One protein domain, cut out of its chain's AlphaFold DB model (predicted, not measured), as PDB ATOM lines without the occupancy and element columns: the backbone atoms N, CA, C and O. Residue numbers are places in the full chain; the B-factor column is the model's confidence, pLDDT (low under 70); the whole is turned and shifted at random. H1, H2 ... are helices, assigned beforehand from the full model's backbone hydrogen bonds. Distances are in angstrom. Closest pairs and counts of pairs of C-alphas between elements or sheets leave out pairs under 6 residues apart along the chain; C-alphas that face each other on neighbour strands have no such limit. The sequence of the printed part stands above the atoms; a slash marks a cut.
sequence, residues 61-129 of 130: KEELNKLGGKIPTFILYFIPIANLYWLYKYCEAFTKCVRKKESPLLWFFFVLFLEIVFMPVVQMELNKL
ATOM      1  N   LYS A  61      45.121  29.661 -51.955       95.12
ATOM      2  CA  LYS A  61      43.953  28.867 -52.372       95.12
ATOM      3  C   LYS A  61      43.782  28.880 -53.890       95.12
ATOM      4  O   LYS A  61      43.535  27.834 -54.486       95.12
ATOM      5  N   GLU A  62      43.853  30.050 -54.528       94.38
ATOM      6  CA  GLU A  62      43.714  30.146 -55.985       94.38
ATOM      7  C   GLU A  62      44.845  29.415 -56.713       94.38
ATOM      8  O   GLU A  62      44.605  28.777 -57.737       94.38
ATOM      9  N   GLU A  63      46.070  29.503 -56.199       93.75
ATOM     10  CA  GLU A  63      47.240  28.799 -56.736       93.75
ATOM     11  C   GLU A  63      47.091  27.279 -56.591       93.75
ATOM     12  O   GLU A  63      47.218  26.559 -57.580       93.75
ATOM     13  N   LEU A  64      46.707  26.793 -55.410       93.88
ATOM     14  CA  LEU A  64      46.443  25.377 -55.156       93.88
ATOM     15  C   LEU A  64      45.293  24.842 -56.011       93.88
ATOM     16  O   LEU A  64      45.418  23.771 -56.603       93.88
ATOM     17  N   ASN A  65      44.200  25.594 -56.163       94.12
ATOM     18  CA  ASN A  65      43.102  25.201 -57.048       94.12
ATOM     19  C   ASN A  65      43.549  25.119 -58.519       94.12
ATOM     20  O   ASN A  65      43.106  24.230 -59.245       94.12
ATOM     21  N   LYS A  66      44.468  25.989 -58.967       91.31
ATOM     22  CA  LYS A  66      45.073  25.894 -60.312       91.31
ATOM     23  C   LYS A  66      45.983  24.672 -60.461       91.31
ATOM     24  O   LYS A  66      46.094  24.149 -61.565       91.31
ATOM     25  N   LEU A  67      46.598  24.205 -59.375       90.19
ATOM     26  CA  LEU A  67      47.396  22.973 -59.328       90.19
ATOM     27  C   LEU A  67      46.547  21.691 -59.230       90.19
ATOM     28  O   LEU A  67      47.101  20.595 -59.169       90.19
ATOM     29  N   GLY A  68      45.215  21.807 -59.232       90.31
ATOM     30  CA  GLY A  68      44.288  20.673 -59.155       90.31
ATOM     31  C   GLY A  68      43.653  20.460 -57.779       90.31
ATOM     32  O   GLY A  68      42.907  19.498 -57.593       90.31
ATOM     33  N   GLY A  69      43.913  21.355 -56.824       92.31
ATOM     34  CA  GLY A  69      43.241  21.391 -55.532       92.31
ATOM     35  C   GLY A  69      41.742  21.674 -55.667       92.31
ATOM     36  O   GLY A  69      41.288  22.346 -56.594       92.31
ATOM     37  N   LYS A  70      40.954  21.151 -54.726       92.81
ATOM     38  CA  LYS A  70      39.504  21.389 -54.640       92.81
ATOM     39  C   LYS A  70      39.172  22.060 -53.314       92.81
ATOM     40  O   LYS A  70      38.608  21.436 -52.415       92.81
ATOM     41  N   ILE A  71      39.562  23.325 -53.195       94.94
ATOM     42  CA  ILE A  71      39.284  24.156 -52.024       94.94
ATOM     43  C   ILE A  71      37.985  24.940 -52.276       94.94
ATOM     44  O   ILE A  71      37.897  25.630 -53.307       94.94
ATOM     45  N   PRO A  72      36.998  24.868 -51.360       94.31
ATOM     46  CA  PRO A  72      35.717  25.565 -51.479       94.31
ATOM     47  C   PRO A  72      35.867  27.099 -51.456       94.31
ATOM     48  O   PRO A  72      36.971  27.660 -51.482       94.31
ATOM     49  N   THR A  73      34.743  27.814 -51.488       94.44
ATOM     50  CA  THR A  73      34.713  29.283 -51.435       94.44
ATOM     51  C   THR A  73      35.393  29.800 -50.167       94.44
ATOM     52  O   THR A  73      35.326  29.181 -49.109       94.44
ATOM     53  N   PHE A  74      36.090  30.934 -50.280       94.31
ATOM     54  CA  PHE A  74      36.845  31.507 -49.158       94.31
ATOM     55  C   PHE A  74      35.937  32.071 -48.055       94.31
ATOM     56  O   PHE A  74      36.381  32.246 -46.933       94.31
ATOM     57  N   ILE A  75      34.647  32.281 -48.339       94.56
ATOM     58  CA  ILE A  75      33.670  32.785 -47.364       94.56
ATOM     59  C   ILE A  75      33.578  31.888 -46.112       94.56
ATOM     60  O   ILE A  75      33.374  32.393 -45.014       94.56
ATOM     61  N   LEU A  76      33.787  30.570 -46.264       93.62
ATOM     62  CA  LEU A  76      33.750  29.603 -45.157       93.62
ATOM     63  C   LEU A  76      34.865  29.831 -44.126       93.62
ATOM     64  O   LEU A  76      34.701  29.425 -42.983       93.62
ATOM     65  N   TYR A  77      35.968  30.480 -44.510       93.31
ATOM     66  CA  TYR A  77      37.081  30.788 -43.608       93.31
ATOM     67  C   TYR A  77      36.664  31.726 -42.461       93.31
ATOM     68  O   TYR A  77      37.187  31.626 -41.360       93.31
ATOM     69  N   PHE A  78      35.679  32.603 -42.684       93.81
ATOM     70  CA  PHE A  78      35.230  33.570 -41.674       93.81
ATOM     71  C   PHE A  78      34.247  32.991 -40.645       93.81
ATOM     72  O   PHE A  78      33.988  33.620 -39.623       93.81
ATOM     73  N   ILE A  79      33.679  31.812 -40.899       95.56
ATOM     74  CA  ILE A  79      32.688  31.188 -40.015       95.56
ATOM     75  C   ILE A  79      33.432  30.220 -39.086       95.56
ATOM     76  O   ILE A  79      34.024  29.282 -39.607       95.56
ATOM     77  N   PRO A  80      33.368  30.333 -37.748       89.75
ATOM     78  CA  PRO A  80      34.227  29.559 -36.843       89.75
ATOM     79  C   PRO A  80      34.226  28.041 -37.086       89.75
ATOM     80  O   PRO A  80      35.282  27.443 -37.263       89.75
ATOM     81  N   ILE A  81      33.050  27.413 -37.180       93.44
ATOM     82  CA  ILE A  81      32.938  25.959 -37.399       93.44
ATOM     83  C   ILE A  81      33.326  25.581 -38.839       93.44
ATOM     84  O   ILE A  81      34.022  24.591 -39.063       93.44
ATOM     85  N   ALA A  82      32.911  26.375 -39.832       94.25
ATOM     86  CA  ALA A  82      33.240  26.094 -41.230       94.25
ATOM     87  C   ALA A  82      34.712  26.388 -41.562       94.25
ATOM     88  O   ALA A  82      35.245  25.801 -42.503       94.25
ATOM     89  N   ASN A  83      35.381  27.230 -40.771       94.56
ATOM     90  CA  ASN A  83      36.795  27.546 -40.895       94.56
ATOM     91  C   ASN A  83      37.638  26.284 -40.702       94.56
ATOM     92  O   ASN A  83      38.501  25.998 -41.523       94.56
ATOM     93  N   LEU A  84      37.320  25.454 -39.699       95.50
ATOM     94  CA  LEU A  84      38.015  24.180 -39.478       95.50
ATOM     95  C   LEU A  84      37.897  23.262 -40.702       95.50
ATOM     96  O   LEU A  84      38.895  22.721 -41.180       95.50
ATOM     97  N   TYR A  85      36.693  23.131 -41.263       95.25
ATOM     98  CA  TYR A  85      36.495  22.377 -42.502       95.25
ATOM     99  C   TYR A  85      37.292  22.983 -43.667       95.25
ATOM    100  O   TYR A  85      37.960  22.261 -44.411       95.25
ATOM    101  N   TRP A  86      37.256  24.306 -43.826       96.88
ATOM    102  CA  TRP A  86      37.954  25.000 -44.903       96.88
ATOM    103  C   TRP A  86      39.477  24.827 -44.806       96.88
ATOM    104  O   TRP A  86      40.115  24.490 -45.805       96.88
ATOM    105  N   LEU A  87      40.050  24.964 -43.607       96.12
ATOM    106  CA  LEU A  87      41.468  24.737 -43.313       96.12
ATOM    107  C   LEU A  87      41.881  23.293 -43.597       96.12
ATOM    108  O   LEU A  87      42.923  23.060 -44.212       96.12
ATOM    109  N   TYR A  88      41.048  22.314 -43.233       96.25
ATOM    110  CA  TYR A  88      41.299  20.918 -43.580       96.25
ATOM    111  C   TYR A  88      41.331  20.711 -45.101       96.25
ATOM    112  O   TYR A  88      42.270  20.113 -45.627       96.25
ATOM    113  N   LYS A  89      40.356  21.266 -45.839       96.31
ATOM    114  CA  LYS A  89      40.325  21.199 -47.314       96.31
ATOM    115  C   LYS A  89      41.520  21.902 -47.954       96.31
ATOM    116  O   LYS A  89      42.015  21.435 -48.981       96.31
ATOM    117  N   TYR A  90      41.989  22.999 -47.365       96.50
ATOM    118  CA  TYR A  90      43.213  23.674 -47.785       96.50
ATOM    119  C   TYR A  90      44.432  22.755 -47.619       96.50
ATOM    120  O   TYR A  90      45.184  22.562 -48.575       96.50
ATOM    121  N   CYS A  91      44.590  22.121 -46.454       96.06
ATOM    122  CA  CYS A  91      45.688  21.188 -46.179       96.06
ATOM    123  C   CYS A  91      45.639  19.955 -47.090       96.06
ATOM    124  O   CYS A  91      46.660  19.541 -47.631       96.06
ATOM    125  N   GLU A  92      44.450  19.403 -47.328       95.50
ATOM    126  CA  GLU A  92      44.235  18.289 -48.252       95.50
ATOM    127  C   GLU A  92      44.634  18.651 -49.691       95.50
ATOM    128  O   GLU A  92      45.258  17.853 -50.387       95.50
ATOM    129  N   ALA A  93      44.298  19.859 -50.153       95.19
ATOM    130  CA  ALA A  93      44.735  20.345 -51.457       95.19
ATOM    131  C   ALA A  93      46.255  20.554 -51.502       95.19
ATOM    132  O   ALA A  93      46.896  20.173 -52.480       95.19
ATOM    133  N   PHE A  94      46.840  21.113 -50.442       94.81
ATOM    134  CA  PHE A  94      48.279  21.329 -50.334       94.81
ATOM    135  C   PHE A  94      49.072  20.015 -50.389       94.81
ATOM    136  O   PHE A  94      49.976  19.886 -51.215       94.81
ATOM    137  N   THR A  95      48.715  19.001 -49.599       94.44
ATOM    138  CA  THR A  95      49.417  17.709 -49.640       94.44
ATOM    139  C   THR A  95      49.204  16.997 -50.976       94.44
ATOM    140  O   THR A  95      50.154  16.482 -51.554       94.44
ATOM    141  N   LYS A  96      48.006  17.046 -51.570       92.81
ATOM    142  CA  LYS A  96      47.759  16.437 -52.892       92.81
ATOM    143  C   LYS A  96      48.552  17.092 -54.026       92.81
ATOM    144  O   LYS A  96      49.042  16.391 -54.913       92.81
ATOM    145  N   CYS A  97      48.659  18.418 -54.023       89.62
ATOM    146  CA  CYS A  97      49.306  19.167 -55.101       89.62
ATOM    147  C   CYS A  97      50.822  19.296 -54.916       89.62
ATOM    148  O   CYS A  97      51.546  19.303 -55.908       89.62
ATOM    149  N   VAL A  98      51.296  19.389 -53.671       89.19
ATOM    150  CA  VAL A  98      52.673  19.784 -53.346       89.19
ATOM    151  C   VAL A  98      53.425  18.670 -52.609       89.19
ATOM    152  O   VAL A  98      54.505  18.276 -53.043       89.19
ATOM    153  N   ARG A  99      52.842  18.086 -51.550       85.12
ATOM    154  CA  ARG A  99      53.486  17.043 -50.717       85.12
ATOM    155  C   ARG A  99      52.728  15.712 -50.737       85.12
ATOM    156  O   ARG A  99      52.162  15.286 -49.733       85.12
ATOM    157  N   LYS A 100      52.749  15.028 -51.889       82.25
ATOM    158  CA  LYS A 100      51.907  13.845 -52.201       82.25
ATOM    159  C   LYS A 100      52.001  12.664 -51.225       82.25
ATOM    160  O   LYS A 100      51.144  11.788 -51.273       82.25
ATOM    161  N   LYS A 101      53.048  12.598 -50.399       81.69
ATOM    162  CA  LYS A 101      53.306  11.493 -49.460       81.69
ATOM    163  C   LYS A 101      52.870  11.793 -48.025       81.69
ATOM    164  O   LYS A 101      53.020  10.935 -47.166       81.69
ATOM    165  N   GLU A 102      52.363  12.992 -47.756       88.38
ATOM    166  CA  GLU A 102      52.097  13.436 -46.389       88.38
ATOM    167  C   GLU A 102      50.622  13.434 -46.038       88.38
ATOM    168  O   GLU A 102      49.749  13.663 -46.880       88.38
ATOM    169  N   SER A 103      50.344  13.191 -44.759       90.56
ATOM    170  CA  SER A 103      48.986  13.164 -44.247       90.56
ATOM    171  C   SER A 103      48.413  14.592 -44.174       90.56
ATOM    172  O   SER A 103      49.023  15.480 -43.574       90.56
ATOM    173  N   PRO A 104      47.215  14.844 -44.741       93.06
ATOM    174  CA  PRO A 104      46.529  16.131 -44.595       93.06
ATOM    175  C   PRO A 104      46.283  16.517 -43.131       93.06
ATOM    176  O   PRO A 104      46.311  17.692 -42.788       93.06
ATOM    177  N   LEU A 105      46.057  15.514 -42.276       93.19
ATOM    178  CA  LEU A 105      45.800  15.680 -40.845       93.19
ATOM    179  C   LEU A 105      46.987  16.308 -40.106       93.19
ATOM    180  O   LEU A 105      46.773  17.195 -39.288       93.19
ATOM    181  N   LEU A 106      48.226  15.909 -40.419       92.69
ATOM    182  CA  LEU A 106      49.416  16.502 -39.801       92.69
ATOM    183  C   LEU A 106      49.488  18.007 -40.087       92.69
ATOM    184  O   LEU A 106      49.660  18.808 -39.173       92.69
ATOM    185  N   TRP A 107      49.284  18.390 -41.348       93.50
ATOM    186  CA  TRP A 107      49.266  19.795 -41.763       93.50
ATOM    187  C   TRP A 107      48.089  20.573 -41.185       93.50
ATOM    188  O   TRP A 107      48.229  21.759 -40.901       93.50
ATOM    189  N   PHE A 108      46.953  19.909 -40.974       95.00
ATOM    190  CA  PHE A 108      45.797  20.508 -40.322       95.00
ATOM    191  C   PHE A 108      46.094  20.875 -38.860       95.00
ATOM    192  O   PHE A 108      45.857  22.007 -38.455       95.00
ATOM    193  N   PHE A 109      46.693  19.975 -38.075       93.88
ATOM    194  CA  PHE A 109      47.128  20.329 -36.719       93.88
ATOM    195  C   PHE A 109      48.234  21.390 -36.730       93.88
ATOM    196  O   PHE A 109      48.231  22.293 -35.896       93.88
ATOM    197  N   PHE A 110      49.138  21.333 -37.713       93.44
ATOM    198  CA  PHE A 110      50.192  22.330 -37.862       93.44
ATOM    199  C   PHE A 110      49.629  23.737 -38.118       93.44
ATOM    200  O   PHE A 110      50.075  24.684 -37.483       93.44
ATOM    201  N   VAL A 111      48.610  23.893 -38.974       93.75
ATOM    202  CA  VAL A 111      47.987  25.212 -39.200       93.75
ATOM    203  C   VAL A 111      47.190  25.705 -37.992       93.75
ATOM    204  O   VAL A 111      47.177  26.905 -37.747       93.75
ATOM    205  N   LEU A 112      46.568  24.809 -37.215       92.50
ATOM    206  CA  LEU A 112      45.767  25.193 -36.045       92.50
ATOM    207  C   LEU A 112      46.605  25.758 -34.894       92.50
ATOM    208  O   LEU A 112      46.180  26.711 -34.250       92.50
ATOM    209  N   PHE A 113      47.772  25.171 -34.620       92.38
ATOM    210  CA  PHE A 113      48.605  25.571 -33.478       92.38
ATOM    211  C   PHE A 113      49.792  26.459 -33.864       92.38
ATOM    212  O   PHE A 113      50.323  27.177 -33.020       92.38
ATOM    213  N   LEU A 114      50.242  26.401 -35.120       94.00
ATOM    214  CA  LEU A 114      51.502  26.995 -35.576       94.00
ATOM    215  C   LEU A 114      51.311  27.777 -36.886       94.00
ATOM    216  O   LEU A 114      52.134  27.679 -37.798       94.00
ATOM    217  N   GLU A 115      50.251  28.589 -36.988       90.69
ATOM    218  CA  GLU A 115      49.928  29.371 -38.198       90.69
ATOM    219  C   GLU A 115      51.119  30.217 -38.692       90.69
ATOM    220  O   GLU A 115      51.440  30.217 -39.886       90.69
ATOM    221  N   ILE A 116      51.836  30.863 -37.764       91.69
ATOM    222  CA  ILE A 116      53.000  31.709 -38.066       91.69
ATOM    223  C   ILE A 116      54.135  30.946 -38.766       91.69
ATOM    224  O   ILE A 116      54.834  31.512 -39.605       91.69
ATOM    225  N   VAL A 117      54.306  29.655 -38.463       93.56
ATOM    226  CA  VAL A 117      55.312  28.785 -39.097       93.56
ATOM    227  C   VAL A 117      54.734  28.114 -40.344       93.56
ATOM    228  O   VAL A 117      55.429  27.937 -41.343       93.56
ATOM    229  N   PHE A 118      53.445  27.785 -40.330       94.56
ATOM    230  CA  PHE A 118      52.750  27.156 -41.445       94.56
ATOM    231  C   PHE A 118      52.850  27.985 -42.733       94.56
ATOM    232  O   PHE A 118      53.236  27.458 -43.779       94.56
ATOM    233  N   MET A 119      52.546  29.285 -42.667       94.25
ATOM    234  CA  MET A 119      52.540  30.169 -43.839       94.25
ATOM    235  C   MET A 119      53.879  30.210 -44.602       94.25
ATOM    236  O   MET A 119      53.879  29.936 -45.809       94.25
ATOM    237  N   PRO A 120      55.033  30.522 -43.972       95.38
ATOM    238  CA  PRO A 120      56.311  30.541 -44.677       95.38
ATOM    239  C   PRO A 120      56.712  29.156 -45.186       95.38
ATOM    240  O   PRO A 120      57.284  29.070 -46.270       95.38
ATOM    241  N   VAL A 121      56.379  28.074 -44.474       95.31
ATOM    242  CA  VAL A 121      56.675  26.708 -44.929       95.31
ATOM    243  C   VAL A 121      55.909  26.368 -46.204       95.31
ATOM    244  O   VAL A 121      56.510  25.944 -47.191       95.31
ATOM    245  N   VAL A 122      54.600  26.616 -46.237       94.50
ATOM    246  CA  VAL A 122      53.800  26.432 -47.455       94.50
ATOM    247  C   VAL A 122      54.316  27.326 -48.580       94.50
ATOM    248  O   VAL A 122      54.398  26.884 -49.726       94.50
ATOM    249  N   GLN A 123      54.714  28.563 -48.270       95.12
ATOM    250  CA  GLN A 123      55.277  29.469 -49.265       95.12
ATOM    251  C   GLN A 123      56.593  28.939 -49.850       95.12
ATOM    252  O   GLN A 123      56.784  29.038 -51.060       95.12
ATOM    253  N   MET A 124      57.482  28.359 -49.037       95.06
ATOM    254  CA  MET A 124      58.714  27.727 -49.523       95.06
ATOM    255  C   MET A 124      58.407  26.602 -50.509       95.06
ATOM    256  O   MET A 124      59.033  26.530 -51.563       95.06
ATOM    257  N   GLU A 125      57.423  25.759 -50.206       93.69
ATOM    258  CA  GLU A 125      57.050  24.657 -51.091       93.69
ATOM    259  C   GLU A 125      56.381  25.140 -52.387       93.69
ATOM    260  O   GLU A 125      56.693  24.643 -53.466       93.69
ATOM    261  N   LEU A 126      55.518  26.157 -52.315       92.75
ATOM    262  CA  LEU A 126      54.931  26.775 -53.509       92.75
ATOM    263  C   LEU A 126      55.988  27.473 -54.373       92.75
ATOM    264  O   LEU A 126      55.926  27.388 -55.596       92.75
ATOM    265  N   ASN A 127      56.983  28.120 -53.764       94.25
ATOM    266  CA  ASN A 127      58.071  28.774 -54.490       94.25
ATOM    267  C   ASN A 127      58.927  27.789 -55.294       94.25
ATOM    268  O   ASN A 127      59.447  28.181 -56.329       94.25
ATOM    269  N   LYS A 128      59.062  26.528 -54.860       91.56
ATOM    270  CA  LYS A 128      59.768  25.486 -55.633       91.56
ATOM    271  C   LYS A 128      59.052  25.128 -56.939       91.56
ATOM    272  O   LYS A 128      59.650  24.515 -57.816       91.56
ATOM    273  N   LEU A 129      57.763  25.452 -57.035       88.88
ATOM    274  CA  LEU A 129      56.905  25.155 -58.179       88.88
ATOM    275  C   LEU A 129      56.673  26.379 -59.090       88.88
ATOM    276  O   LEU A 129      56.035  26.229 -60.135       88.88
TER     277      LEU A 129
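AT A GLANCE: This is residues 61 to 129 of the 130 residues of the protein "DUF4234 domain-containing protein" of Nanoarchaeota archaeon (UniProt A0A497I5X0). One long helix, H3, is the core; the short helices H1 and H2 pack on one side of it, near its opposite ends, while H4 crosses it on another side. H4 and H5 form a V, with H5 near H3. The printed part has 69 residues with five named helices, H1 to H5 in chain order, and no named strand: all helix. It is compact, with a radius of gyration of the C-alphas of 11.3 A, and rounded, spanning 32 by 25 by 19 A.

HOW THE PARTS SIT: Start at H1, residues 61 to 66, which touches residues 90 to 97 of H3, residues 80 to 97; the closest C-alphas, Leu 64 and Ala 93, are 6.5 A apart. They run the same way at a tilt of 36 degrees, only just steep. Next find H2, residues 74 to 78, touching residues 82 to 87 of H3, the hub; the closest C-alphas are those of Tyr 77 and Asn 83, 4.2 A apart. H4, residues 104 to 113, touches residues 87 to 95 of H3, closest at C-alphas 92 and 104, 4.8 A apart; they run opposite ways at a steep tilt of 49 degrees. H5, residues 115 to 127, is near H3 and close to but not clearly touching H4: C-alphas 111 and 118, their closest, are 5.6 A apart. H1 and H5 are apart. Each O i to N i+4 pair is within hydrogen-bond range in H1 and H4; the counts are 12 of 14 in H3, 8 of 9 in H5 and 0 of 1 in H2, where 2 of 2 O i to N i+3 pairs are within range.

IN THESE COORDINATES: Find C-alpha 61 at (43.953, 28.867, -52.372), where H1 begins. H3 runs 25.9 A from C-alpha 80 at (34.227, 29.559, -36.843). H4 measures 14.7 A and H5 18.2 A, ending at C-alpha 127, (58.071, 28.774, -54.490).

THE WHOLE: Look to Ile 81 and Lys 128 for the two C-alphas farthest apart, 32.4 A. The printed part has no cut and no long link. No printed residue is under 70 in pLDDT.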